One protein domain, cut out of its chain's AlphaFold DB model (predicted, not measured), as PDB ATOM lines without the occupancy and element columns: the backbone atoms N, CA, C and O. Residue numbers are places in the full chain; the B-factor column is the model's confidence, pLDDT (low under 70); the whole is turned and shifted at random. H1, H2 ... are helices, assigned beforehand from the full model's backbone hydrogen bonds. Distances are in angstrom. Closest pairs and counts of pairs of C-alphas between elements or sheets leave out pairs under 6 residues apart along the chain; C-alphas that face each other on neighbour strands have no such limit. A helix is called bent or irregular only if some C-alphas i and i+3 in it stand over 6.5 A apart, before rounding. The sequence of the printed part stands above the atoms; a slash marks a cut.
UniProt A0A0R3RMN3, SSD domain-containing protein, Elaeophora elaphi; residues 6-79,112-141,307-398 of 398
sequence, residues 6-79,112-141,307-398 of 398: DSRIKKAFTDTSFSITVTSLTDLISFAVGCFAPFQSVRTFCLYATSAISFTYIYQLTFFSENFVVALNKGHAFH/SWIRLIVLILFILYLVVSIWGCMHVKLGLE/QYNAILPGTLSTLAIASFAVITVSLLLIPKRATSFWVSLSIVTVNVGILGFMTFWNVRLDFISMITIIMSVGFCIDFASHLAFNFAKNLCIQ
ATOM      1  N   ASP A   6       8.062 149.797  12.017       80.12
ATOM      2  CA  ASP A   6       9.126 149.495  11.055       80.12
ATOM      3  C   ASP A   6      10.454 150.160  11.419       80.12
ATOM      4  O   ASP A   6      11.507 149.532  11.347       80.12
ATOM      5  N   SER A   7      10.434 151.417  11.876       82.44
ATOM      6  CA  SER A   7      11.658 152.105  12.303       82.44
ATOM      7  C   SER A   7      12.265 151.497  13.575       82.44
ATOM      8  O   SER A   7      13.489 151.466  13.712       82.44
ATOM      9  N   ARG A   8      11.437 150.952  14.480       81.44
ATOM     10  CA  ARG A   8      11.897 150.252  15.692       81.44
ATOM     11  C   ARG A   8      12.518 148.903  15.356       81.44
ATOM     12  O   ARG A   8      13.585 148.596  15.878       81.44
ATOM     13  N   ILE A   9      11.877 148.133  14.478       82.69
ATOM     14  CA  ILE A   9      12.400 146.854  13.987       82.69
ATOM     15  C   ILE A   9      13.694 147.074  13.214       82.69
ATOM     16  O   ILE A   9      14.693 146.429  13.514       82.69
ATOM     17  N   LYS A  10      13.711 148.039  12.289       83.44
ATOM     18  CA  LYS A  10      14.908 148.391  11.525       83.44
ATOM     19  C   LYS A  10      16.064 148.743  12.452       83.44
ATOM     20  O   LYS A  10      17.139 148.185  12.297       83.44
ATOM     21  N   LYS A  11      15.839 149.600  13.454       82.44
ATOM     22  CA  LYS A  11      16.877 149.961  14.427       82.44
ATOM     23  C   LYS A  11      17.357 148.755  15.241       82.44
ATOM     24  O   LYS A  11      18.560 148.594  15.402       82.44
ATOM     25  N   ALA A  12      16.439 147.906  15.710       81.62
ATOM     26  CA  ALA A  12      16.787 146.703  16.462       81.62
ATOM     27  C   ALA A  12      17.656 145.746  15.629       81.62
ATOM     28  O   ALA A  12      18.735 145.384  16.081       81.62
ATOM     29  N   PHE A  13      17.248 145.419  14.398       83.50
ATOM     30  CA  PHE A  13      18.036 144.567  13.504       83.50
ATOM     31  C   PHE A  13      19.358 145.213  13.089       83.50
ATOM     32  O   PHE A  13      20.375 144.534  13.074       83.50
ATOM     33  N   THR A  14      19.400 146.517  12.794       82.12
ATOM     34  CA  THR A  14      20.670 147.193  12.478       82.12
ATOM     35  C   THR A  14      21.665 147.087  13.638       82.12
ATOM     36  O   THR A  14      22.847 146.857  13.396       82.12
ATOM     37  N   ASP A  15      21.200 147.208  14.884       77.38
ATOM     38  CA  ASP A  15      22.062 147.087  16.061       77.38
ATOM     39  C   ASP A  15      22.463 145.623  16.356       77.38
ATOM     40  O   ASP A  15      23.607 145.379  16.741       77.38
ATOM     41  N   THR A  16      21.574 144.636  16.169       80.62
ATOM     42  CA  THR A  16      21.858 143.225  16.509       80.62
ATOM     43  C   THR A  16      22.555 142.442  15.399       80.62
ATOM     44  O   THR A  16      23.400 141.597  15.693       80.62
ATOM     45  N   SER A  17      22.234 142.708  14.129       82.06
ATOM     46  CA  SER A  17      22.734 141.922  12.994       82.06
ATOM     47  C   SER A  17      24.245 142.024  12.842       82.06
ATOM     48  O   SER A  17      24.882 141.014  12.572       82.06
ATOM     49  N   PHE A  18      24.842 143.195  13.095       80.81
ATOM     50  CA  PHE A  18      26.302 143.344  13.072       80.81
ATOM     51  C   PHE A  18      26.980 142.363  14.035       80.81
ATOM     52  O   PHE A  18      27.946 141.694  13.678       80.81
ATOM     53  N   SER A  19      26.437 142.243  15.244       81.94
ATOM     54  CA  SER A  19      27.004 141.386  16.272       81.94
ATOM     55  C   SER A  19      26.889 139.903  15.929       81.94
ATOM     56  O   SER A  19      27.854 139.166  16.093       81.94
ATOM     57  N   ILE A  20      25.733 139.487  15.405       85.19
ATOM     58  CA  ILE A  20      25.494 138.109  14.954       85.19
ATOM     59  C   ILE A  20      26.427 137.755  13.788       85.19
ATOM     60  O   ILE A  20      26.992 136.662  13.760       85.19
ATOM     61  N   THR A  21      26.618 138.681  12.842       87.25
ATOM     62  CA  THR A  21      27.537 138.506  11.712       87.25
ATOM     63  C   THR A  21      28.982 138.367  12.167       87.25
ATOM     64  O   THR A  21      29.678 137.505  11.644       87.25
ATOM     65  N   VAL A  22      29.432 139.173  13.134       81.56
ATOM     66  CA  VAL A  22      30.801 139.093  13.669       81.56
ATOM     67  C   VAL A  22      31.063 137.704  14.244       81.56
ATOM     68  O   VAL A  22      31.969 137.038  13.758       81.56
ATOM     69  N   THR A  23      30.223 137.251  15.176       86.19
ATOM     70  CA  THR A  23      30.302 135.918  15.795       86.19
ATOM     71  C   THR A  23      30.272 134.796  14.763       86.19
ATOM     72  O   THR A  23      31.183 133.974  14.691       86.19
ATOM     73  N   SER A  24      29.270 134.805  13.879       89.62
ATOM     74  CA  SER A  24      29.111 133.742  12.882       89.62
ATOM     75  C   SER A  24      30.296 133.683  11.918       89.62
ATOM     76  O   SER A  24      30.720 132.599  11.525       89.62
ATOM     77  N   LEU A  25      30.849 134.838  11.533       87.12
ATOM     78  CA  LEU A  25      31.995 134.917  10.632       87.12
ATOM     79  C   LEU A  25      33.288 134.462  11.317       87.12
ATOM     80  O   LEU A  25      34.081 133.751  10.699       87.12
ATOM     81  N   THR A  26      33.515 134.857  12.571       85.94
ATOM     82  CA  THR A  26      34.704 134.444  13.322       85.94
ATOM     83  C   THR A  26      34.697 132.951  13.613       85.94
ATOM     84  O   THR A  26      35.729 132.304  13.429       85.94
ATOM     85  N   ASP A  27      33.541 132.388  13.966       88.50
ATOM     86  CA  ASP A  27      33.376 130.948  14.153       88.50
ATOM     87  C   ASP A  27      33.573 130.191  12.840       88.50
ATOM     88  O   ASP A  27      34.350 129.235  12.791       88.50
ATOM     89  N   LEU A  28      32.949 130.649  11.748       90.50
ATOM     90  CA  LEU A  28      33.116 130.046  10.425       90.50
ATOM     91  C   LEU A  28      34.594 129.999  10.028       90.50
ATOM     92  O   LEU A  28      35.069 128.961   9.581       90.50
ATOM     93  N   ILE A  29      35.339 131.088  10.229       88.44
ATOM     94  CA  ILE A  29      36.771 131.149   9.910       88.44
ATOM     95  C   ILE A  29      37.591 130.249  10.843       88.44
ATOM     96  O   ILE A  29      38.472 129.533  10.364       88.44
ATOM     97  N   SER A  30      37.294 130.239  12.145       85.94
ATOM     98  CA  SER A  30      37.971 129.376  13.121       85.94
ATOM     99  C   SER A  30      37.837 127.895  12.743       85.94
ATOM    100  O   SER A  30      38.836 127.177  12.624       85.94
ATOM    101  N   PHE A  31      36.614 127.444  12.442       89.94
ATOM    102  CA  PHE A  31      36.363 126.068  12.011       89.94
ATOM    103  C   PHE A  31      36.887 125.780  10.603       89.94
ATOM    104  O   PHE A  31      37.420 124.694  10.374       89.94
ATOM    105  N   ALA A  32      36.840 126.741   9.677       90.75
ATOM    106  CA  ALA A  32      37.415 126.574   8.345       90.75
ATOM    107  C   ALA A  32      38.933 126.343   8.404       90.75
ATOM    108  O   ALA A  32      39.454 125.490   7.685       90.75
ATOM    109  N   VAL A  33      39.649 127.035   9.297       87.81
ATOM    110  CA  VAL A  33      41.073 126.769   9.554       87.81
ATOM    111  C   VAL A  33      41.276 125.375  10.159       87.81
ATOM    112  O   VAL A  33      42.209 124.663   9.780       87.81
ATOM    113  N   GLY A  34      40.371 124.940  11.037       85.62
ATOM    114  CA  GLY A  34      40.367 123.589  11.602       85.62
ATOM    115  C   GLY A  34      40.275 122.460  10.560       85.62
ATOM    116  O   GLY A  34      40.700 121.338  10.842       85.62
ATOM    117  N   CYS A  35      39.806 122.732   9.336       88.94
ATOM    118  CA  CYS A  35      39.783 121.765   8.227       88.94
ATOM    119  C   CYS A  35      41.177 121.395   7.682       88.94
ATOM    120  O   CYS A  35      41.306 120.395   6.965       88.94
ATOM    121  N   PHE A  36      42.216 122.168   8.018       86.44
ATOM    122  CA  PHE A  36      43.614 121.887   7.666       86.44
ATOM    123  C   PHE A  36      44.358 121.068   8.730       86.44
ATOM    124  O   PHE A  36      45.556 120.824   8.595       86.44
ATOM    125  N   ALA A  37      43.668 120.627   9.785       85.88
ATOM    126  CA  ALA A  37      44.253 119.764  10.800       85.88
ATOM    127  C   ALA A  37      44.804 118.452  10.204       85.88
ATOM    128  O   ALA A  37      44.212 117.903   9.275       85.88
ATOM    129  N   PRO A  38      45.895 117.892  10.763       82.69
ATOM    130  CA  PRO A  38      46.492 116.657  10.250       82.69
ATOM    131  C   PRO A  38      45.598 115.420  10.448       82.69
ATOM    132  O   PRO A  38      45.748 114.431   9.735       82.69
ATOM    133  N   PHE A  39      44.656 115.461  11.395       85.94
ATOM    134  CA  PHE A  39      43.788 114.330  11.729       85.94
ATOM    135  C   PHE A  39      42.467 114.382  10.968       85.94
ATOM    136  O   PHE A  39      41.702 115.335  11.106       85.94
ATOM    137  N   GLN A  40      42.144 113.311  10.239       88.94
ATOM    138  CA  GLN A  40      40.915 113.224   9.445       88.94
ATOM    139  C   GLN A  40      39.646 113.463  10.277       88.94
ATOM    140  O   GLN A  40      38.769 114.201   9.837       88.94
ATOM    141  N   SER A  41      39.570 112.913  11.493       87.25
ATOM    142  CA  SER A  41      38.421 113.105  12.388       87.25
ATOM    143  C   SER A  41      38.181 114.581  12.718       87.25
ATOM    144  O   SER A  41      37.040 115.039  12.701       87.25
ATOM    145  N   VAL A  42      39.256 115.346  12.944       88.06
ATOM    146  CA  VAL A  42      39.179 116.792  13.205       88.06
ATOM    147  C   VAL A  42      38.708 117.532  11.956       88.06
ATOM    148  O   VAL A  42      37.809 118.363  12.040       88.06
ATOM    149  N   ARG A  43      39.246 117.186  10.779       91.31
ATOM    150  CA  ARG A  43      38.850 117.807   9.504       91.31
ATOM    151  C   ARG A  43      37.363 117.619   9.218       91.31
ATOM    152  O   ARG A  43      36.682 118.571   8.855       91.31
ATOM    153  N   THR A  44      36.857 116.402   9.402       92.69
ATOM    154  CA  THR A  44      35.443 116.081   9.193       92.69
ATOM    155  C   THR A  44      34.548 116.825  10.183       92.69
ATOM    156  O   THR A  44      33.550 117.411   9.765       92.69
ATOM    157  N   PHE A  45      34.918 116.873  11.467       92.31
ATOM    158  CA  PHE A  45      34.182 117.646  12.470       92.31
ATOM    159  C   PHE A  45      34.120 119.137  12.110       92.31
ATOM    160  O   PHE A  45      33.039 119.722  12.070       92.31
ATOM    161  N   CYS A  46      35.264 119.739  11.785       91.12
ATOM    162  CA  CYS A  46      35.362 121.146  11.411       91.12
ATOM    163  C   CYS A  46      34.563 121.471  10.140       91.12
ATOM    164  O   CYS A  46      33.938 122.528  10.060       91.12
ATOM    165  N   LEU A  47      34.508 120.554   9.170       93.69
ATOM    166  CA  LEU A  47      33.698 120.711   7.961       93.69
ATOM    167  C   LEU A  47      32.193 120.695   8.277       93.69
ATOM    168  O   LEU A  47      31.443 121.545   7.782       93.69
ATOM    169  N   TYR A  48      31.747 119.782   9.143       94.44
ATOM    170  CA  TYR A  48      30.365 119.780   9.630       94.44
ATOM    171  C   TYR A  48      30.031 121.048  10.421       94.44
ATOM    172  O   TYR A  48      29.001 121.660  10.159       94.44
ATOM    173  N   ALA A  49      30.911 121.496  11.319       92.69
ATOM    174  CA  ALA A  49      30.714 122.737  12.066       92.69
ATOM    175  C   ALA A  49      30.621 123.955  11.130       92.69
ATOM    176  O   ALA A  49      29.678 124.737  11.225       92.69
ATOM    177  N   THR A  50      31.536 124.073  10.162       92.62
ATOM    178  CA  THR A  50      31.562 125.180   9.188       92.62
ATOM    179  C   THR A  50      30.273 125.236   8.365       92.62
ATOM    180  O   THR A  50      29.673 126.303   8.210       92.62
ATOM    181  N   SER A  51      29.813 124.089   7.854       94.06
ATOM    182  CA  SER A  51      28.551 124.012   7.109       94.06
ATOM    183  C   SER A  51      27.344 124.340   7.993       94.06
ATOM    184  O   SER A  51      26.517 125.165   7.604       94.06
ATOM    185  N   ALA A  52      27.269 123.783   9.204       94.69
ATOM    186  CA  ALA A  52      26.186 124.042  10.147       94.69
ATOM    187  C   ALA A  52      26.097 125.523  10.547       94.69
ATOM    188  O   ALA A  52      25.005 126.090  10.533       94.69
ATOM    189  N   ILE A  53      27.227 126.173  10.842       92.56
ATOM    190  CA  ILE A  53      27.280 127.607  11.169       92.56
ATOM    191  C   ILE A  53      26.856 128.449   9.964       92.56
ATOM    192  O   ILE A  53      26.066 129.377  10.119       92.56
ATOM    193  N   SER A  54      27.294 128.086   8.755       91.81
ATOM    194  CA  SER A  54      26.886 128.778   7.524       91.81
ATOM    195  C   SER A  54      25.368 128.723   7.316       91.81
ATOM    196  O   SER A  54      24.734 129.752   7.079       91.81
ATOM    197  N   PHE A  55      24.762 127.540   7.467       94.25
ATOM    198  CA  PHE A  55      23.307 127.385   7.390       94.25
ATOM    199  C   PHE A  55      22.587 128.129   8.517       94.25
ATOM    200  O   PHE A  55      21.580 128.790   8.267       94.25
ATOM    201  N   THR A  56      23.117 128.067   9.738       92.50
ATOM    202  CA  THR A  56      22.541 128.750  10.903       92.50
ATOM    203  C   THR A  56      22.544 130.263  10.707       92.50
ATOM    204  O   THR A  56      21.531 130.907  10.963       92.50
ATOM    205  N   TYR A  57      23.626 130.830  10.174       91.62
ATOM    206  CA  TYR A  57      23.728 132.256   9.876       91.62
ATOM    207  C   TYR A  57      22.701 132.709   8.826       91.62
ATOM    208  O   TYR A  57      21.986 133.693   9.034       91.62
ATOM    209  N   ILE A  58      22.553 131.957   7.728       91.44
ATOM    210  CA  ILE A  58      21.544 132.245   6.691       91.44
ATOM    211  C   ILE A  58      20.130 132.159   7.278       91.44
ATOM    212  O   ILE A  58      19.297 133.036   7.029       91.44
ATOM    213  N   TYR A  59      19.861 131.131   8.081       91.69
ATOM    214  CA  TYR A  59      18.561 130.915   8.713       91.69
ATOM    215  C   TYR A  59      18.216 132.010   9.732       91.69
ATOM    216  O   TYR A  59      17.078 132.479   9.773       91.69
ATOM    217  N   GLN A  60      19.196 132.464  10.517       89.12
ATOM    218  CA  GLN A  60      19.029 133.564  11.465       89.12
ATOM    219  C   GLN A  60      18.712 134.887  10.758       89.12
ATOM    220  O   GLN A  60      17.826 135.615  11.198       89.12
ATOM    221  N   LEU A  61      19.388 135.196   9.645       85.38
ATOM    222  CA  LEU A  61      19.157 136.450   8.927       85.38
ATOM    223  C   LEU A  61      17.845 136.476   8.140       85.38
ATOM    224  O   LEU A  61      17.219 137.530   8.063       85.38
ATOM    225  N   THR A  62      17.429 135.349   7.563       88.06
ATOM    226  CA  THR A  62      16.240 135.281   6.697       88.06
ATOM    227  C   THR A  62      15.006 134.833   7.476       88.06
ATOM    228  O   THR A  62      14.149 135.645   7.826       88.06
ATOM    229  N   PHE A  63      14.943 133.543   7.798       88.06
ATOM    230  CA  PHE A  63      13.765 132.893   8.349       88.06
ATOM    231  C   PHE A  63      13.441 133.370   9.765       88.06
ATOM    232  O   PHE A  63      12.290 133.698  10.055       88.06
ATOM    233  N   PHE A  64      14.430 133.437  10.660       86.81
ATOM    234  CA  PHE A  64      14.191 133.910  12.026       86.81
ATOM    235  C   PHE A  64      13.762 135.379  12.040       86.81
ATOM    236  O   PHE A  64      12.802 135.719  12.730       86.81
ATOM    237  N   SER A  65      14.410 136.232  11.238       83.50
ATOM    238  CA  SER A  65      14.040 137.645  11.125       83.50
ATOM    239  C   SER A  65      12.586 137.827  10.691       83.50
ATOM    240  O   SER A  65      11.845 138.567  11.335       83.50
ATOM    241  N   GLU A  66      12.148 137.123   9.647       83.94
ATOM    242  CA  GLU A  66      10.773 137.203   9.147       83.94
ATOM    243  C   GLU A  66       9.757 136.701  10.181       83.94
ATOM    244  O   GLU A  66       8.785 137.397  10.492       83.94
ATOM    245  N   ASN A  67      10.009 135.536  10.783       83.69
ATOM    246  CA  ASN A  67       9.138 134.986  11.822       83.69
ATOM    247  C   ASN A  67       9.064 135.901  13.047       83.69
ATOM    248  O   ASN A  67       7.992 136.049  13.632       83.69
ATOM    249  N   PHE A  68      10.164 136.561  13.413       83.25
ATOM    250  CA  PHE A  68      10.192 137.539  14.495       83.25
ATOM    251  C   PHE A  68       9.310 138.758  14.184       83.25
ATOM    252  O   PHE A  68       8.507 139.161  15.030       83.25
ATOM    253  N   VAL A  69       9.379 139.309  12.965       83.31
ATOM    254  CA  VAL A  69       8.495 140.413  12.538       83.31
ATOM    255  C   VAL A  69       7.031 139.974  12.523       83.31
ATOM    256  O   VAL A  69       6.168 140.683  13.045       83.31
ATOM    257  N   VAL A  70       6.735 138.791  11.980       81.62
ATOM    258  CA  VAL A  70       5.373 138.245  11.932       81.62
ATOM    259  C   VAL A  70       4.835 137.977  13.334       81.62
ATOM    260  O   VAL A  70       3.675 138.285  13.591       81.62
ATOM    261  N   ALA A  71       5.643 137.457  14.257       79.19
ATOM    262  CA  ALA A  71       5.248 137.236  15.646       79.19
ATOM    263  C   ALA A  71       4.942 138.556  16.368       79.19
ATOM    264  O   ALA A  71       3.942 138.646  17.079       79.19
ATOM    265  N   LEU A  72       5.745 139.600  16.143       74.00
ATOM    266  CA  LEU A  72       5.488 140.929  16.698       74.00
ATOM    267  C   LEU A  72       4.220 141.569  16.112       74.00
ATOM    268  O   LEU A  72       3.439 142.154  16.859       74.00
ATOM    269  N   ASN A  73       3.973 141.401  14.809       71.75
ATOM    270  CA  ASN A  73       2.753 141.877  14.150       71.75
ATOM    271  C   ASN A  73       1.507 141.081  14.582       71.75
ATOM    272  O   ASN A  73       0.474 141.666  14.897       71.75
ATOM    273  N   LYS A  74       1.590 139.747  14.656       64.38
ATOM    274  CA  LYS A  74       0.494 138.861  15.096       64.38
ATOM    275  C   LYS A  74       0.264 138.882  16.608       64.38
ATOM    276  O   LYS A  74      -0.825 138.516  17.042       64.38
ATOM    277  N   GLY A  75       1.214 139.364  17.408       52.62
ATOM    278  CA  GLY A  75       1.019 139.674  18.829       52.62
ATOM    279  C   GLY A  75      -0.048 140.751  19.081       52.62
ATOM    280  O   GLY A  75      -0.559 140.857  20.193       52.62
ATOM    281  N   HIS A  76      -0.447 141.497  18.044       51.72
ATOM    282  CA  HIS A  76      -1.636 142.353  18.062       51.72
ATOM    283  C   HIS A  76      -2.949 141.608  17.728       51.72
ATOM    284  O   HIS A  76      -4.019 142.166  17.950       51.72
ATOM    285  N   ALA A  77      -2.895 140.365  17.227       49.56
ATOM    286  CA  ALA A  77      -4.040 139.639  16.664       49.56
ATOM    287  C   ALA A  77      -4.359 138.268  17.311       49.56
ATOM    288  O   ALA A  77      -5.485 137.801  17.159       49.56
ATOM    289  N   PHE A  78      -3.448 137.616  18.051       46.78
ATOM    290  CA  PHE A  78      -3.719 136.307  18.682       46.78
ATOM    291  C   PHE A  78      -3.428 136.290  20.197       46.78
ATOM    292  O   PHE A  78      -2.301 136.479  20.643       46.78
ATOM    293  N   HIS A  79      -4.490 136.056  20.976       45.47
ATOM    294  CA  HIS A  79      -4.544 135.687  22.399       45.47
ATOM    295  C   HIS A  79      -3.567 136.392  23.376       45.47
ATOM    296  O   HIS A  79      -2.663 135.801  23.965       45.47
ATOM    297  N   SER A 112      38.723 150.686  43.320       90.00
ATOM    298  CA  SER A 112      40.175 150.487  43.165       90.00
ATOM    299  C   SER A 112      40.714 149.223  43.846       90.00
ATOM    300  O   SER A 112      41.583 148.561  43.284       90.00
ATOM    301  N   TRP A 113      40.178 148.861  45.019       92.62
ATOM    302  CA  TRP A 113      40.573 147.654  45.758       92.62
ATOM    303  C   TRP A 113      40.180 146.361  45.027       92.62
ATOM    304  O   TRP A 113      40.985 145.443  44.908       92.62
ATOM    305  N   ILE A 114      38.964 146.303  44.478       92.75
ATOM    306  CA  ILE A 114      38.456 145.122  43.764       92.75
ATOM    307  C   ILE A 114      39.151 144.973  42.416       92.75
ATOM    308  O   ILE A 114      39.551 143.869  42.063       92.75
ATOM    309  N   ARG A 115      39.412 146.079  41.715       90.88
ATOM    310  CA  ARG A 115      40.241 146.062  40.505       90.88
ATOM    311  C   ARG A 115      41.634 145.481  40.771       90.88
ATOM    312  O   ARG A 115      42.122 144.693  39.966       90.88
ATOM    313  N   LEU A 116      42.263 145.844  41.891       93.50
ATOM    314  CA  LEU A 116      43.568 145.306  42.278       93.50
ATOM    315  C   LEU A 116      43.486 143.798  42.572       93.50
ATOM    316  O   LEU A 116      44.318 143.045  42.073       93.50
ATOM    317  N   ILE A 117      42.447 143.345  43.282       94.88
ATOM    318  CA  ILE A 117      42.197 141.911  43.519       94.88
ATOM    319  C   ILE A 117      42.018 141.147  42.201       94.88
ATOM    320  O   ILE A 117      42.636 140.102  42.019       94.88
ATOM    321  N   VAL A 118      41.210 141.660  41.270       93.88
ATOM    322  CA  VAL A 118      40.963 141.008  39.972       93.88
ATOM    323  C   VAL A 118      42.255 140.884  39.164       93.88
ATOM    324  O   VAL A 118      42.511 139.829  38.592       93.88
ATOM    325  N   LEU A 119      43.101 141.919  39.157       92.19
ATOM    326  CA  LEU A 119      44.402 141.866  38.487       92.19
ATOM    327  C   LEU A 119      45.342 140.836  39.126       92.19
ATOM    328  O   LEU A 119      45.983 140.080  38.401       92.19
ATOM    329  N   ILE A 120      45.393 140.759  40.461       96.19
ATOM    330  CA  ILE A 120      46.187 139.742  41.166       96.19
ATOM    331  C   ILE A 120      45.689 138.334  40.825       96.19
ATOM    332  O   ILE A 120      46.495 137.467  40.493       96.19
ATOM    333  N   LEU A 121      44.373 138.107  40.865       96.00
ATOM    334  CA  LEU A 121      43.775 136.817  40.512       96.00
ATOM    335  C   LEU A 121      44.058 136.439  39.055       96.00
ATOM    336  O   LEU A 121      44.341 135.279  38.775       96.00
ATOM    337  N   PHE A 122      44.035 137.407  38.137       95.00
ATOM    338  CA  PHE A 122      44.363 137.172  36.734       95.00
ATOM    339  C   PHE A 122      45.840 136.809  36.531       95.00
ATOM    340  O   PHE A 122      46.148 135.877  35.790       95.00
ATOM    341  N   ILE A 123      46.761 137.488  37.223       95.69
ATOM    342  CA  ILE A 123      48.190 137.143  37.192       95.69
ATOM    343  C   ILE A 123      48.411 135.739  37.765       95.69
ATOM    344  O   ILE A 123      49.119 134.941  37.156       95.69
ATOM    345  N   LEU A 124      47.772 135.409  38.894       96.38
ATOM    346  CA  LEU A 124      47.835 134.070  39.481       96.38
ATOM    347  C   LEU A 124      47.315 133.008  38.502       96.38
ATOM    348  O   LEU A 124      47.979 131.998  38.288       96.38
ATOM    349  N   TYR A 125      46.170 133.264  37.864       95.88
ATOM    350  CA  TYR A 125      45.610 132.409  36.819       95.88
ATOM    351  C   TYR A 125      46.606 132.179  35.674       95.88
ATOM    352  O   TYR A 125      46.799 131.034  35.266       95.88
ATOM    353  N   LEU A 126      47.284 133.226  35.188       95.44
ATOM    354  CA  LEU A 126      48.278 133.090  34.121       95.44
ATOM    355  C   LEU A 126      49.492 132.270  34.556       95.44
ATOM    356  O   LEU A 126      49.920 131.395  33.810       95.44
ATOM    357  N   VAL A 127      50.023 132.510  35.757       96.19
ATOM    358  CA  VAL A 127      51.167 131.751  36.291       96.19
ATOM    359  C   VAL A 127      50.818 130.267  36.417       96.19
ATOM    360  O   VAL A 127      51.573 129.419  35.945       96.19
ATOM    361  N   VAL A 128      49.652 129.954  36.986       96.06
ATOM    362  CA  VAL A 128      49.146 128.579  37.129       96.06
ATOM    363  C   VAL A 128      48.939 127.925  35.762       96.06
ATOM    364  O   VAL A 128      49.337 126.780  35.563       96.06
ATOM    365  N   SER A 129      48.378 128.656  34.797       95.81
ATOM    366  CA  SER A 129      48.133 128.144  33.445       95.81
ATOM    367  C   SER A 129      49.434 127.851  32.697       95.81
ATOM    368  O   SER A 129      49.576 126.781  32.113       95.81
ATOM    369  N   ILE A 130      50.417 128.758  32.756       94.94
ATOM    370  CA  ILE A 130      51.734 128.568  32.127       94.94
ATOM    371  C   ILE A 130      52.470 127.386  32.765       94.94
ATOM    372  O   ILE A 130      53.044 126.569  32.045       94.94
ATOM    373  N   TRP A 131      52.415 127.258  34.094       95.69
ATOM    374  CA  TRP A 131      52.976 126.104  34.797       95.69
ATOM    375  C   TRP A 131      52.301 124.797  34.360       95.69
ATOM    376  O   TRP A 131      52.987 123.820  34.063       95.69
ATOM    377  N   GLY A 132      50.971 124.800  34.224       94.12
ATOM    378  CA  GLY A 132      50.214 123.671  33.686       94.12
ATOM    379  C   GLY A 132      50.651 123.300  32.267       94.12
ATOM    380  O   GLY A 132      50.935 122.138  31.999       94.12
ATOM    381  N   CYS A 133      50.824 124.276  31.370       91.31
ATOM    382  CA  CYS A 133      51.261 124.031  29.989       91.31
ATOM    383  C   CYS A 133      52.593 123.263  29.890       91.31
ATOM    384  O   CYS A 133      52.791 122.508  28.940       91.31
ATOM    385  N   MET A 134      53.498 123.416  30.864       90.44
ATOM    386  CA  MET A 134      54.774 122.685  30.896       90.44
ATOM    387  C   MET A 134      54.620 121.199  31.259       90.44
ATOM    388  O   MET A 134      55.518 120.405  30.983       90.44
ATOM    389  N   HIS A 135      53.493 120.811  31.858       89.75
ATOM    390  CA  HIS A 135      53.231 119.464  32.369       89.75
ATOM    391  C   HIS A 135      52.122 118.725  31.604       89.75
ATOM    392  O   HIS A 135      51.554 117.751  32.104       89.75
ATOM    393  N   VAL A 136      51.810 119.164  30.381       87.56
ATOM    394  CA  VAL A 136      50.779 118.533  29.546       87.56
ATOM    395  C   VAL A 136      51.195 117.113  29.171       87.56
ATOM    396  O   VAL A 136      52.213 116.889  28.516       87.56
ATOM    397  N   LYS A 137      50.373 116.139  29.573       85.25
ATOM    398  CA  LYS A 137      50.505 114.742  29.151       85.25
ATOM    399  C   LYS A 137      49.967 114.592  27.735       85.25
ATOM    400  O   LYS A 137      48.897 115.105  27.418       85.25
ATOM    401  N   LEU A 138      50.697 113.869  26.898       84.62
ATOM    402  CA  LEU A 138      50.348 113.635  25.500       84.62
ATOM    403  C   LEU A 138      49.697 112.265  25.330       84.62
ATOM    404  O   LEU A 138      50.096 111.301  25.982       84.62
ATOM    405  N   GLY A 139      48.755 112.183  24.394       75.44
ATOM    406  CA  GLY A 139      48.238 110.922  23.887       75.44
ATOM    407  C   GLY A 139      46.866 110.523  24.417       75.44
ATOM    408  O   GLY A 139      46.250 111.208  25.220       75.44
ATOM    409  N   LEU A 140      46.395 109.392  23.909       75.12
ATOM    410  CA  LEU A 140      45.081 108.810  24.143       75.12
ATOM    411  C   LEU A 140      45.294 107.403  24.681       75.12
ATOM    412  O   LEU A 140      45.816 106.558  23.951       75.12
ATOM    413  N   GLU A 141      44.931 107.150  25.933       74.19
ATOM    414  CA  GLU A 141      45.031 105.802  26.486       74.19
ATOM    415  C   GLU A 141      43.850 104.955  26.001       74.19
ATOM    416  O   GLU A 141      42.700 105.360  26.180       74.19
ATOM    417  N   GLN A 307      50.495 108.733  16.156       83.94
ATOM    418  CA  GLN A 307      49.510 109.724  16.556       83.94
ATOM    419  C   GLN A 307      50.074 110.649  17.643       83.94
ATOM    420  O   GLN A 307      49.995 111.864  17.497       83.94
ATOM    421  N   TYR A 308      50.706 110.113  18.692       82.62
ATOM    422  CA  TYR A 308      51.277 110.910  19.786       82.62
ATOM    423  C   TYR A 308      52.345 111.889  19.293       82.62
ATOM    424  O   TYR A 308      52.335 113.059  19.679       82.62
ATOM    425  N   ASN A 309      53.219 111.441  18.388       83.25
ATOM    426  CA  ASN A 309      54.248 112.298  17.797       83.25
ATOM    427  C   ASN A 309      53.659 113.388  16.888       83.25
ATOM    428  O   ASN A 309      54.233 114.472  16.785       83.25
ATOM    429  N   ALA A 310      52.524 113.121  16.237       84.12
ATOM    430  CA  ALA A 310      51.846 114.083  15.375       84.12
ATOM    431  C   ALA A 310      50.929 115.059  16.142       84.12
ATOM    432  O   ALA A 310      50.722 116.180  15.673       84.12
ATOM    433  N   ILE A 311      50.394 114.672  17.312       85.19
ATOM    434  CA  ILE A 311      49.395 115.463  18.059       85.19
ATOM    435  C   ILE A 311      49.953 116.815  18.490       85.19
ATOM    436  O   ILE A 311      49.312 117.828  18.224       85.19
ATOM    437  N   LEU A 312      51.120 116.864  19.140       84.00
ATOM    438  CA  LEU A 312      51.654 118.122  19.673       84.00
ATOM    439  C   LEU A 312      51.941 119.164  18.573       84.00
ATOM    440  O   LEU A 312      51.356 120.249  18.631       84.00
ATOM    441  N   PRO A 313      52.778 118.877  17.552       85.88
ATOM    442  CA  PRO A 313      53.039 119.843  16.486       85.88
ATOM    443  C   PRO A 313      51.777 120.155  15.669       85.88
ATOM    444  O   PRO A 313      51.577 121.301  15.264       85.88
ATOM    445  N   GLY A 314      50.890 119.174  15.470       85.81
ATOM    446  CA  GLY A 314      49.602 119.376  14.808       85.81
ATOM    447  C   GLY A 314      48.688 120.334  15.573       85.81
ATOM    448  O   GLY A 314      48.162 121.284  14.999       85.81
ATOM    449  N   THR A 315      48.544 120.141  16.881       86.00
ATOM    450  CA  THR A 315      47.706 120.991  17.737       86.00
ATOM    451  C   THR A 315      48.272 122.403  17.826       86.00
ATOM    452  O   THR A 315      47.539 123.364  17.639       86.00
ATOM    453  N   LEU A 316      49.582 122.552  18.050       86.94
ATOM    454  CA  LEU A 316      50.209 123.872  18.157       86.94
ATOM    455  C   LEU A 316      50.104 124.670  16.853       86.94
ATOM    456  O   LEU A 316      49.770 125.852  16.888       86.94
ATOM    457  N   SER A 317      50.359 124.035  15.705       89.12
ATOM    458  CA  SER A 317      50.269 124.710  14.403       89.12
ATOM    459  C   SER A 317      48.832 125.118  14.071       89.12
ATOM    460  O   SER A 317      48.589 126.274  13.735       89.12
ATOM    461  N   THR A 318      47.866 124.214  14.226       87.31
ATOM    462  CA  THR A 318      46.446 124.524  13.986       87.31
ATOM    463  C   THR A 318      45.902 125.580  14.943       87.31
ATOM    464  O   THR A 318      45.221 126.497  14.493       87.31
ATOM    465  N   LEU A 319      46.255 125.519  16.230       87.69
ATOM    466  CA  LEU A 319      45.882 126.529  17.220       87.69
ATOM    467  C   LEU A 319      46.473 127.900  16.885       87.69
ATOM    468  O   LEU A 319      45.773 128.909  16.988       87.69
ATOM    469  N   ALA A 320      47.742 127.948  16.470       89.31
ATOM    470  CA  ALA A 320      48.402 129.188  16.081       89.31
ATOM    471  C   ALA A 320      47.741 129.811  14.845       89.31
ATOM    472  O   ALA A 320      47.439 131.004  14.856       89.31
ATOM    473  N   ILE A 321      47.456 129.014  13.808       90.00
ATOM    474  CA  ILE A 321      46.805 129.497  12.582       90.00
ATOM    475  C   ILE A 321      45.365 129.940  12.878       90.00
ATOM    476  O   ILE A 321      44.960 131.009  12.424       90.00
ATOM    477  N   ALA A 322      44.604 129.175  13.669       86.62
ATOM    478  CA  ALA A 322      43.228 129.522  14.030       86.62
ATOM    479  C   ALA A 322      43.183 130.809  14.861       86.62
ATOM    480  O   ALA A 322      42.452 131.739  14.523       86.62
ATOM    481  N   SER A 323      44.036 130.917  15.884       87.31
ATOM    482  CA  SER A 323      44.149 132.133  16.699       87.31
ATOM    483  C   SER A 323      44.552 133.333  15.845       87.31
ATOM    484  O   SER A 323      43.952 134.397  15.959       87.31
ATOM    485  N   PHE A 324      45.523 133.171  14.942       89.62
ATOM    486  CA  PHE A 324      45.954 134.236  14.038       89.62
ATOM    487  C   PHE A 324      44.831 134.697  13.097       89.62
ATOM    488  O   PHE A 324      44.621 135.902  12.932       89.62
ATOM    489  N   ALA A 325      44.079 133.762  12.514       88.75
ATOM    490  CA  ALA A 325      42.951 134.074  11.642       88.75
ATOM    491  C   ALA A 325      41.859 134.849  12.396       88.75
ATOM    492  O   ALA A 325      41.424 135.908  11.944       88.75
ATOM    493  N   VAL A 326      41.481 134.381  13.587       84.75
ATOM    494  CA  VAL A 326      40.456 135.016  14.427       84.75
ATOM    495  C   VAL A 326      40.904 136.404  14.908       84.75
ATOM    496  O   VAL A 326      40.133 137.363  14.840       84.75
ATOM    497  N   ILE A 327      42.170 136.563  15.305       86.12
ATOM    498  CA  ILE A 327      42.751 137.865  15.668       86.12
ATOM    499  C   ILE A 327      42.707 138.826  14.474       86.12
ATOM    500  O   ILE A 327      42.300 139.977  14.630       86.12
ATOM    501  N   THR A 328      43.054 138.357  13.274       86.88
ATOM    502  CA  THR A 328      43.010 139.167  12.045       86.88
ATOM    503  C   THR A 328      41.592 139.661  11.756       86.88
ATOM    504  O   THR A 328      41.389 140.842  11.469       86.88
ATOM    505  N   VAL A 329      40.592 138.794  11.911       84.00
ATOM    506  CA  VAL A 329      39.178 139.154  11.739       84.00
ATOM    507  C   VAL A 329      38.730 140.159  12.804       84.00
ATOM    508  O   VAL A 329      38.078 141.150  12.476       84.00
ATOM    509  N   SER A 330      39.141 139.982  14.064       80.06
ATOM    510  CA  SER A 330      38.837 140.936  15.140       80.06
ATOM    511  C   SER A 330      39.478 142.315  14.931       80.06
ATOM    512  O   SER A 330      38.904 143.330  15.326       80.06
ATOM    513  N   LEU A 331      40.655 142.375  14.298       82.88
ATOM    514  CA  LEU A 331      41.336 143.625  13.945       82.88
ATOM    515  C   LEU A 331      40.628 144.355  12.806       82.88
ATOM    516  O   LEU A 331      40.637 145.584  12.777       82.88
ATOM    517  N   LEU A 332      40.003 143.610  11.893       82.94
ATOM    518  CA  LEU A 332      39.262 144.164  10.765       82.94
ATOM    519  C   LEU A 332      37.855 144.638  11.162       82.94
ATOM    520  O   LEU A 332      37.403 145.675  10.683       82.94
ATOM    521  N   LEU A 333      37.167 143.902  12.040       77.31
ATOM    522  CA  LEU A 333      35.784 144.201  12.431       77.31
ATOM    523  C   LEU A 333      35.667 145.258  13.541       77.31
ATOM    524  O   LEU A 333      34.653 145.953  13.606       77.31
ATOM    525  N   ILE A 334      36.669 145.398  14.419       77.81
ATOM    526  CA  ILE A 334      36.635 146.368  15.528       77.81
ATOM    527  C   ILE A 334      37.321 147.677  15.094       77.81
ATOM    528  O   ILE A 334      38.536 147.684  14.900       77.81
ATOM    529  N   PRO A 335      36.608 148.823  15.032       73.88
ATOM    530  CA  PRO A 335      37.163 150.072  14.492       73.88
ATOM    531  C   PRO A 335      38.364 150.627  15.276       73.88
ATOM    532  O   PRO A 335      39.245 151.279  14.716       73.88
ATOM    533  N   LYS A 336      38.407 150.398  16.597       81.94
ATOM    534  CA  LYS A 336      39.436 150.950  17.491       81.94
ATOM    535  C   LYS A 336      40.554 149.936  17.743       81.94
ATOM    536  O   LYS A 336      40.362 148.955  18.464       81.94
ATOM    537  N   ARG A 337      41.761 150.242  17.248       80.94
ATOM    538  CA  ARG A 337      42.961 149.381  17.359       80.94
ATOM    539  C   ARG A 337      43.319 148.999  18.801       80.94
ATOM    540  O   ARG A 337      43.673 147.854  19.056       80.94
ATOM    541  N   ALA A 338      43.177 149.927  19.750       84.56
ATOM    542  CA  ALA A 338      43.471 149.665  21.161       84.56
ATOM    543  C   ALA A 338      42.544 148.596  21.768       84.56
ATOM    544  O   ALA A 338      43.006 147.727  22.498       84.56
ATOM    545  N   THR A 339      41.248 148.630  21.446       82.12
ATOM    546  CA  THR A 339      40.280 147.646  21.953       82.12
ATOM    547  C   THR A 339      40.535 146.270  21.347       82.12
ATOM    548  O   THR A 339      40.516 145.271  22.058       82.12
ATOM    549  N   SER A 340      40.838 146.221  20.048       82.38
ATOM    550  CA  SER A 340      41.145 144.968  19.357       82.38
ATOM    551  C   SER A 340      42.413 144.287  19.898       82.38
ATOM    552  O   SER A 340      42.436 143.072  20.071       82.38
ATOM    553  N   PHE A 341      43.436 145.061  20.283       85.31
ATOM    554  CA  PHE A 341      44.627 144.520  20.946       85.31
ATOM    555  C   PHE A 341      44.295 143.795  22.263       85.31
ATOM    556  O   PHE A 341      44.758 142.676  22.480       85.31
ATOM    557  N   TRP A 342      43.455 144.386  23.119       86.75
ATOM    558  CA  TRP A 342      43.029 143.744  24.370       86.75
ATOM    559  C   TRP A 342      42.177 142.491  24.131       86.75
ATOM    560  O   TRP A 342      42.326 141.510  24.859       86.75
ATOM    561  N   VAL A 343      41.332 142.490  23.095       84.94
ATOM    562  CA  VAL A 343      40.568 141.299  22.681       84.94
ATOM    563  C   VAL A 343      41.510 140.186  22.220       84.94
ATOM    564  O   VAL A 343      41.397 139.058  22.694       84.94
ATOM    565  N   SER A 344      42.491 140.501  21.375       85.62
ATOM    566  CA  SER A 344      43.511 139.547  20.930       85.62
ATOM    567  C   SER A 344      44.292 138.944  22.103       85.62
ATOM    568  O   SER A 344      44.417 137.721  22.206       85.62
ATOM    569  N   LEU A 345      44.725 139.780  23.055       88.25
ATOM    570  CA  LEU A 345      45.389 139.312  24.271       88.25
ATOM    571  C   LEU A 345      44.485 138.370  25.078       88.25
ATOM    572  O   LEU A 345      44.950 137.328  25.534       88.25
ATOM    573  N   SER A 346      43.192 138.690  25.208       88.31
ATOM    574  CA  SER A 346      42.244 137.838  25.932       88.31
ATOM    575  C   SER A 346      42.126 136.440  25.309       88.31
ATOM    576  O   SER A 346      42.220 135.452  26.037       88.31
ATOM    577  N   ILE A 347      42.064 136.344  23.976       88.12
ATOM    578  CA  ILE A 347      41.995 135.069  23.243       88.12
ATOM    579  C   ILE A 347      43.230 134.211  23.541       88.12
ATOM    580  O   ILE A 347      43.106 133.038  23.895       88.12
ATOM    581  N   VAL A 348      44.428 134.801  23.473       89.38
ATOM    582  CA  VAL A 348      45.676 134.085  23.782       89.38
ATOM    583  C   VAL A 348      45.674 133.581  25.227       89.38
ATOM    584  O   VAL A 348      46.009 132.425  25.478       89.38
ATOM    585  N   THR A 349      45.255 134.413  26.183       92.50
ATOM    586  CA  THR A 349      45.247 134.038  27.606       92.50
ATOM    587  C   THR A 349      44.214 132.967  27.956       92.50
ATOM    588  O   THR A 349      44.462 132.150  28.843       92.50
ATOM    589  N   VAL A 350      43.076 132.924  27.258       91.12
ATOM    590  CA  VAL A 350      42.073 131.862  27.420       91.12
ATOM    591  C   VAL A 350      42.594 130.544  26.851       91.12
ATOM    592  O   VAL A 350      42.506 129.525  27.528       91.12
ATOM    593  N   ASN A 351      43.235 130.567  25.679       89.31
ATOM    594  CA  ASN A 351      43.830 129.368  25.080       89.31
ATOM    595  C   ASN A 351      44.946 128.770  25.950       89.31
ATOM    596  O   ASN A 351      44.983 127.558  26.163       89.31
ATOM    597  N   VAL A 352      45.824 129.618  26.498       92.31
ATOM    598  CA  VAL A 352      46.850 129.193  27.470       92.31
ATOM    599  C   VAL A 352      46.202 128.638  28.738       92.31
ATOM    600  O   VAL A 352      46.666 127.634  29.270       92.31
ATOM    601  N   GLY A 353      45.109 129.248  29.197       93.25
ATOM    602  CA  GLY A 353      44.316 128.746  30.312       93.25
ATOM    603  C   GLY A 353      43.805 127.339  30.101       93.25
ATOM    604  O   GLY A 353      44.071 126.459  30.908       93.25
ATOM    605  N   ILE A 354      43.093 127.111  29.001       91.88
ATOM    606  CA  ILE A 354      42.491 125.809  28.703       91.88
ATOM    607  C   ILE A 354      43.575 124.733  28.620       91.88
ATOM    608  O   ILE A 354      43.469 123.719  29.307       91.88
ATOM    609  N   LEU A 355      44.660 124.990  27.881       91.25
ATOM    610  CA  LEU A 355      45.804 124.077  27.797       91.25
ATOM    611  C   LEU A 355      46.449 123.799  29.165       91.25
ATOM    612  O   LEU A 355      46.804 122.659  29.458       91.25
ATOM    613  N   GLY A 356      46.578 124.818  30.015       93.12
ATOM    614  CA  GLY A 356      47.147 124.680  31.351       93.12
ATOM    615  C   GLY A 356      46.246 123.892  32.301       93.12
ATOM    616  O   GLY A 356      46.698 122.938  32.936       93.12
ATOM    617  N   PHE A 357      44.960 124.244  32.372       93.50
ATOM    618  CA  PHE A 357      43.974 123.618  33.260       93.50
ATOM    619  C   PHE A 357      43.675 122.157  32.919       93.50
ATOM    620  O   PHE A 357      43.393 121.377  33.830       93.50
ATOM    621  N   MET A 358      43.847 121.750  31.658       91.38
ATOM    622  CA  MET A 358      43.789 120.337  31.267       91.38
ATOM    623  C   MET A 358      44.720 119.461  32.111       91.38
ATOM    624  O   MET A 358      44.339 118.362  32.508       91.38
ATOM    625  N   THR A 359      45.907 119.959  32.460       91.81
ATOM    626  CA  THR A 359      46.880 119.183  33.246       91.81
ATOM    627  C   THR A 359      46.428 118.942  34.678       91.81
ATOM    628  O   THR A 359      46.576 117.834  35.192       91.81
ATOM    629  N   PHE A 360      45.800 119.942  35.297       91.94
ATOM    630  CA  PHE A 360      45.276 119.852  36.658       91.94
ATOM    631  C   PHE A 360      44.071 118.915  36.753       91.94
ATOM    632  O   PHE A 360      43.910 118.221  37.753       91.94
ATOM    633  N   TRP A 361      43.257 118.848  35.698       90.56
ATOM    634  CA  TRP A 361      42.176 117.868  35.582       90.56
ATOM    635  C   TRP A 361      42.636 116.502  35.064       90.56
ATOM    636  O   TRP A 361      41.805 115.622  34.853       90.56
ATOM    637  N   ASN A 362      43.950 116.298  34.898       88.31
ATOM    638  CA  ASN A 362      44.549 115.065  34.385       88.31
ATOM    639  C   ASN A 362      43.982 114.646  33.010       88.31
ATOM    640  O   ASN A 362      43.911 113.461  32.695       88.31
ATOM    641  N   VAL A 363      43.594 115.628  32.192       88.56
ATOM    642  CA  VAL A 363      43.171 115.440  30.803       88.56
ATOM    643  C   VAL A 363      44.412 115.454  29.918       88.56
ATOM    644  O   VAL A 363      45.256 116.350  30.012       88.56
ATOM    645  N   ARG A 364      44.535 114.448  29.055       87.88
ATOM    646  CA  ARG A 364      45.651 114.336  28.112       87.88
ATOM    647  C   ARG A 364      45.359 115.115  26.841       87.88
ATOM    648  O   ARG A 364      44.214 115.249  26.427       87.88
ATOM    649  N   LEU A 365      46.412 115.608  26.203       88.38
ATOM    650  CA  LEU A 365      46.306 116.234  24.898       88.38
ATOM    651  C   LEU A 365      46.210 115.156  23.815       88.38
ATOM    652  O   LEU A 365      47.201 114.508  23.465       88.38
ATOM    653  N   ASP A 366      45.007 115.004  23.279       86.94
ATOM    654  CA  ASP A 366      44.650 114.104  22.191       86.94
ATOM    655  C   ASP A 366      43.888 114.853  21.075       86.94
ATOM    656  O   ASP A 366      43.697 116.072  21.131       86.94
ATOM    657  N   PHE A 367      43.452 114.141  20.030       84.62
ATOM    658  CA  PHE A 367      42.725 114.776  18.923       84.62
ATOM    659  C   PHE A 367      41.318 115.255  19.325       84.62
ATOM    660  O   PHE A 367      40.805 116.177  18.692       84.62
ATOM    661  N   ILE A 368      40.687 114.668  20.354       87.56
ATOM    662  CA  ILE A 368      39.388 115.133  20.864       87.56
ATOM    663  C   ILE A 368      39.583 116.458  21.598       87.56
ATOM    664  O   ILE A 368      38.907 117.443  21.297       87.56
ATOM    665  N   SER A 369      40.566 116.522  22.493       89.38
ATOM    666  CA  SER A 369      40.925 117.752  23.194       89.38
ATOM    667  C   SER A 369      41.334 118.855  22.221       89.38
ATOM    668  O   SER A 369      40.903 119.995  22.372       89.38
ATOM    669  N   MET A 370      42.072 118.520  21.159       88.06
ATOM    670  CA  MET A 370      42.397 119.453  20.076       88.06
ATOM    671  C   MET A 370      41.142 120.105  19.464       88.06
ATOM    672  O   MET A 370      41.129 121.322  19.280       88.06
ATOM    673  N   ILE A 371      40.074 119.340  19.204       88.12
ATOM    674  CA  ILE A 371      38.796 119.894  18.718       88.12
ATOM    675  C   ILE A 371      38.221 120.874  19.743       88.12
ATOM    676  O   ILE A 371      37.824 121.977  19.376       88.12
ATOM    677  N   THR A 372      38.202 120.505  21.025       89.06
ATOM    678  CA  THR A 372      37.653 121.376  22.080       89.06
ATOM    679  C   THR A 372      38.427 122.684  22.240       89.06
ATOM    680  O   THR A 372      37.814 123.732  22.435       89.06
ATOM    681  N   ILE A 373      39.750 122.654  22.067       89.44
ATOM    682  CA  ILE A 373      40.588 123.855  22.101       89.44
ATOM    683  C   ILE A 373      40.277 124.746  20.888       89.44
ATOM    684  O   ILE A 373      40.090 125.950  21.053       89.44
ATOM    685  N   ILE A 374      40.134 124.179  19.684       86.12
ATOM    686  CA  ILE A 374      39.728 124.943  18.489       86.12
ATOM    687  C   ILE A 374      38.345 125.583  18.691       86.12
ATOM    688  O   ILE A 374      38.176 126.771  18.418       86.12
ATOM    689  N   MET A 375      37.375 124.834  19.231       87.94
ATOM    690  CA  MET A 375      36.048 125.369  19.566       87.94
ATOM    691  C   MET A 375      36.139 126.533  20.556       87.94
ATOM    692  O   MET A 375      35.450 127.539  20.404       87.94
ATOM    693  N   SER A 376      37.017 126.425  21.555       88.25
ATOM    694  CA  SER A 376      37.168 127.465  22.570       88.25
ATOM    695  C   SER A 376      37.697 128.793  22.020       88.25
ATOM    696  O   SER A 376      37.314 129.845  22.529       88.25
ATOM    697  N   VAL A 377      38.503 128.765  20.948       86.12
ATOM    698  CA  VAL A 377      38.966 129.986  20.263       86.12
ATOM    699  C   VAL A 377      37.783 130.762  19.679       86.12
ATOM    700  O   VAL A 377      37.734 131.983  19.825       86.12
ATOM    701  N   GLY A 378      36.825 130.056  19.064       81.75
ATOM    702  CA  GLY A 378      35.593 130.647  18.526       81.75
ATOM    703  C   GLY A 378      34.699 131.214  19.629       81.75
ATOM    704  O   GLY A 378      34.412 132.405  19.670       81.75
ATOM    705  N   PHE A 379      34.392 130.417  20.653       83.44
ATOM    706  CA  PHE A 379      33.534 130.896  21.742       83.44
ATOM    707  C   PHE A 379      34.142 132.046  22.556       83.44
ATOM    708  O   PHE A 379      33.415 132.904  23.058       83.44
ATOM    709  N   CYS A 380      35.469 132.108  22.701       85.25
ATOM    710  CA  CYS A 380      36.116 133.209  23.413       85.25
ATOM    711  C   CYS A 380      35.909 134.558  22.707       85.25
ATOM    712  O   CYS A 380      35.725 135.580  23.381       85.25
ATOM    713  N   ILE A 381      35.956 134.589  21.369       80.81
ATOM    714  CA  ILE A 381      35.801 135.848  20.637       80.81
ATOM    715  C   ILE A 381      34.373 136.379  20.722       80.81
ATOM    716  O   ILE A 381      34.202 137.595  20.763       80.81
ATOM    717  N   ASP A 382      33.362 135.525  20.849       82.12
ATOM    718  CA  ASP A 382      31.977 135.975  21.010       82.12
ATOM    719  C   ASP A 382      31.820 136.847  22.251       82.12
ATOM    720  O   ASP A 382      31.412 138.008  22.166       82.12
ATOM    721  N   PHE A 383      32.260 136.348  23.406       81.38
ATOM    722  CA  PHE A 383      32.178 137.105  24.654       81.38
ATOM    723  C   PHE A 383      32.980 138.411  24.596       81.38
ATOM    724  O   PHE A 383      32.498 139.465  25.024       81.38
ATOM    725  N   ALA A 384      34.197 138.356  24.049       81.62
ATOM    726  CA  ALA A 384      35.086 139.510  24.000       81.62
ATOM    727  C   ALA A 384      34.623 140.568  22.983       81.62
ATOM    728  O   ALA A 384      34.671 141.764  23.276       81.62
ATOM    729  N   SER A 385      34.141 140.151  21.808       75.69
ATOM    730  CA  SER A 385      33.733 141.041  20.715       75.69
ATOM    731  C   SER A 385      32.473 141.833  21.057       75.69
ATOM    732  O   SER A 385      32.451 143.046  20.840       75.69
ATOM    733  N   HIS A 386      31.466 141.209  21.681       78.69
ATOM    734  CA  HIS A 386      30.255 141.899  22.138       78.69
ATOM    735  C   HIS A 386      30.568 143.000  23.159       78.69
ATOM    736  O   HIS A 386      30.034 144.113  23.083       78.69
ATOM    737  N   LEU A 387      31.446 142.708  24.123       80.12
ATOM    738  CA  LEU A 387      31.832 143.667  25.156       80.12
ATOM    739  C   LEU A 387      32.698 144.794  24.574       80.12
ATOM    740  O   LEU A 387      32.438 145.972  24.827       80.12
ATOM    741  N   ALA A 388      33.670 144.440  23.733       77.81
ATOM    742  CA  ALA A 388      34.538 145.380  23.035       77.81
ATOM    743  C   ALA A 388      33.763 146.328  22.113       77.81
ATOM    744  O   ALA A 388      34.035 147.530  22.104       77.81
ATOM    745  N   PHE A 389      32.791 145.809  21.363       74.50
ATOM    746  CA  PHE A 389      31.973 146.597  20.447       74.50
ATOM    747  C   PHE A 389      31.112 147.616  21.195       74.50
ATOM    748  O   PHE A 389      31.126 148.798  20.854       74.50
ATOM    749  N   ASN A 390      30.419 147.196  22.258       77.50
ATOM    750  CA  ASN A 390      29.605 148.107  23.065       77.50
ATOM    751  C   ASN A 390      30.456 149.178  23.763       77.50
ATOM    752  O   ASN A 390      30.064 150.345  23.819       77.50
ATOM    753  N   PHE A 391      31.646 148.808  24.241       78.44
ATOM    754  CA  PHE A 391      32.599 149.758  24.810       78.44
ATOM    755  C   PHE A 391      33.101 150.768  23.764       78.44
ATOM    756  O   PHE A 391      33.132 151.970  24.025       78.44
ATOM    757  N   ALA A 392      33.440 150.303  22.558       73.25
ATOM    758  CA  ALA A 392      33.880 151.160  21.459       73.25
ATOM    759  C   ALA A 392      32.767 152.098  20.960       73.25
ATOM    760  O   ALA A 392      33.039 153.271  20.716       73.25
ATOM    761  N   LYS A 393      31.519 151.616  20.869       70.38
ATOM    762  CA  LYS A 393      30.352 152.412  20.458       70.38
ATOM    763  C   LYS A 393      30.122 153.601  21.393       70.38
ATOM    764  O   LYS A 393      29.940 154.712  20.913       70.38
ATOM    765  N   ASN A 394      30.195 153.394  22.710       63.69
ATOM    766  CA  ASN A 394      30.021 154.473  23.691       63.69
ATOM    767  C   ASN A 394      31.146 155.522  23.634       63.69
ATOM    768  O   ASN A 394      30.880 156.707  23.795       63.69
ATOM    769  N   LEU A 395      32.380 155.099  23.342       56.78
ATOM    770  CA  LEU A 395      33.547 155.978  23.179       56.78
ATOM    771  C   LEU A 395      33.540 156.821  21.894       56.78
ATOM    772  O   LEU A 395      34.332 157.747  21.804       56.78
ATOM    773  N   CYS A 396      32.722 156.477  20.898       47.88
ATOM    774  CA  CYS A 396      32.520 157.294  19.694       47.88
ATOM    775  C   CYS A 396      31.360 158.293  19.835       47.88
ATOM    776  O   CYS A 396      31.169 159.117  18.945       47.88
ATOM    777  N   ILE A 397      30.546 158.165  20.887       46.09
ATOM    778  CA  ILE A 397      29.382 159.025  21.149       46.09
ATOM    779  C   ILE A 397      29.729 160.131  22.166       46.09
ATOM    780  O   ILE A 397      29.058 161.162  22.185       46.09
ATOM    781  N   GLN A 398      30.766 159.926  22.986       33.84
ATOM    782  CA  GLN A 398      31.470 160.987  23.721       33.84
ATOM    783  C   GLN A 398      32.526 161.632  22.831       33.84
ATOM    784  O   GLN A 398      32.712 162.858  22.979       33.84
TER     785      GLN A 398
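AT A GLANCE: This is residues 6 to 79, 112 to 141 and 307 to 398 of the 398 residues of the protein "SSD domain-containing protein" of Elaeophora elaphi (UniProt A0A0R3RMN3). Five long helices make a bundle with H6 in its middle, H4 and H5 beside it, and the long hairpin of H1 and H2 along one side. H3 packs on H5 from outside the bundle, forming a V with it, and residues 112 to 121 of H3 stick out. The 196 printed residues have six named helices, H1 to H6 in order, and no named strand: all helix. The whole is only just loose, close to compact, with a radius of gyration of the C-alphas of 20.0 A and spans of 62 by 48 by 35 A.

HOW THE PARTS SIT: H1, residues 6 to 34, and H2, residues 40 to 74, form a hairpin at a shallow tilt of 6 degrees; their closest C-alphas, Phe 31 and Cys 46, are 5.1 A apart. H3, residues 112 to 134, touches H5, residues 337 to 360, with residues 125 to 134 alone, at a steep tilt of 53 degrees; the closest C-alphas are Gly 132 and Gly 356, 4.0 A. H4, residues 307 to 333, forms a hairpin with H5, closest at C-alphas 327 and 344, 5.6 A. The hub H6, residues 367 to 395, touches H1, closest at C-alphas 27 and 378, 4.9 A, and also H4 and H5; it only just touches H2, with 3 pairs of C-alphas within 8 A. Every O i to N i+4 pair is within hydrogen-bond range in H3, but 23 of 25 in H1, 29 of 31 in H2, 21 of 23 in H4, 18 of 20 in H5 and 21 of 25 in H6.

IN THESE COORDINATES: H1 begins at C-alpha 6 (9.126, 149.495, 11.055) and is 40.6 A long; H2 is 48.2 A and H6 42.4 A, ending at C-alpha 395 (33.547, 155.978, 23.179). H4 is only just irregular, with C-alphas 309 and 312 6.6 A apart.

THE WHOLE: C-alphas 77 and 309, the farthest apart, are 64.4 A apart. The printed part has two cuts: C-alphas 79 and 112 are 51.5 A apart across the first, where 32 residues are not printed, and C-alphas 141 and 307 are 11.6 A apart across the second, where 165 residues are not printed. Of the links printed whole, none is long. pLDDT is under 70 at residues 74 to 79 and 394 to 398.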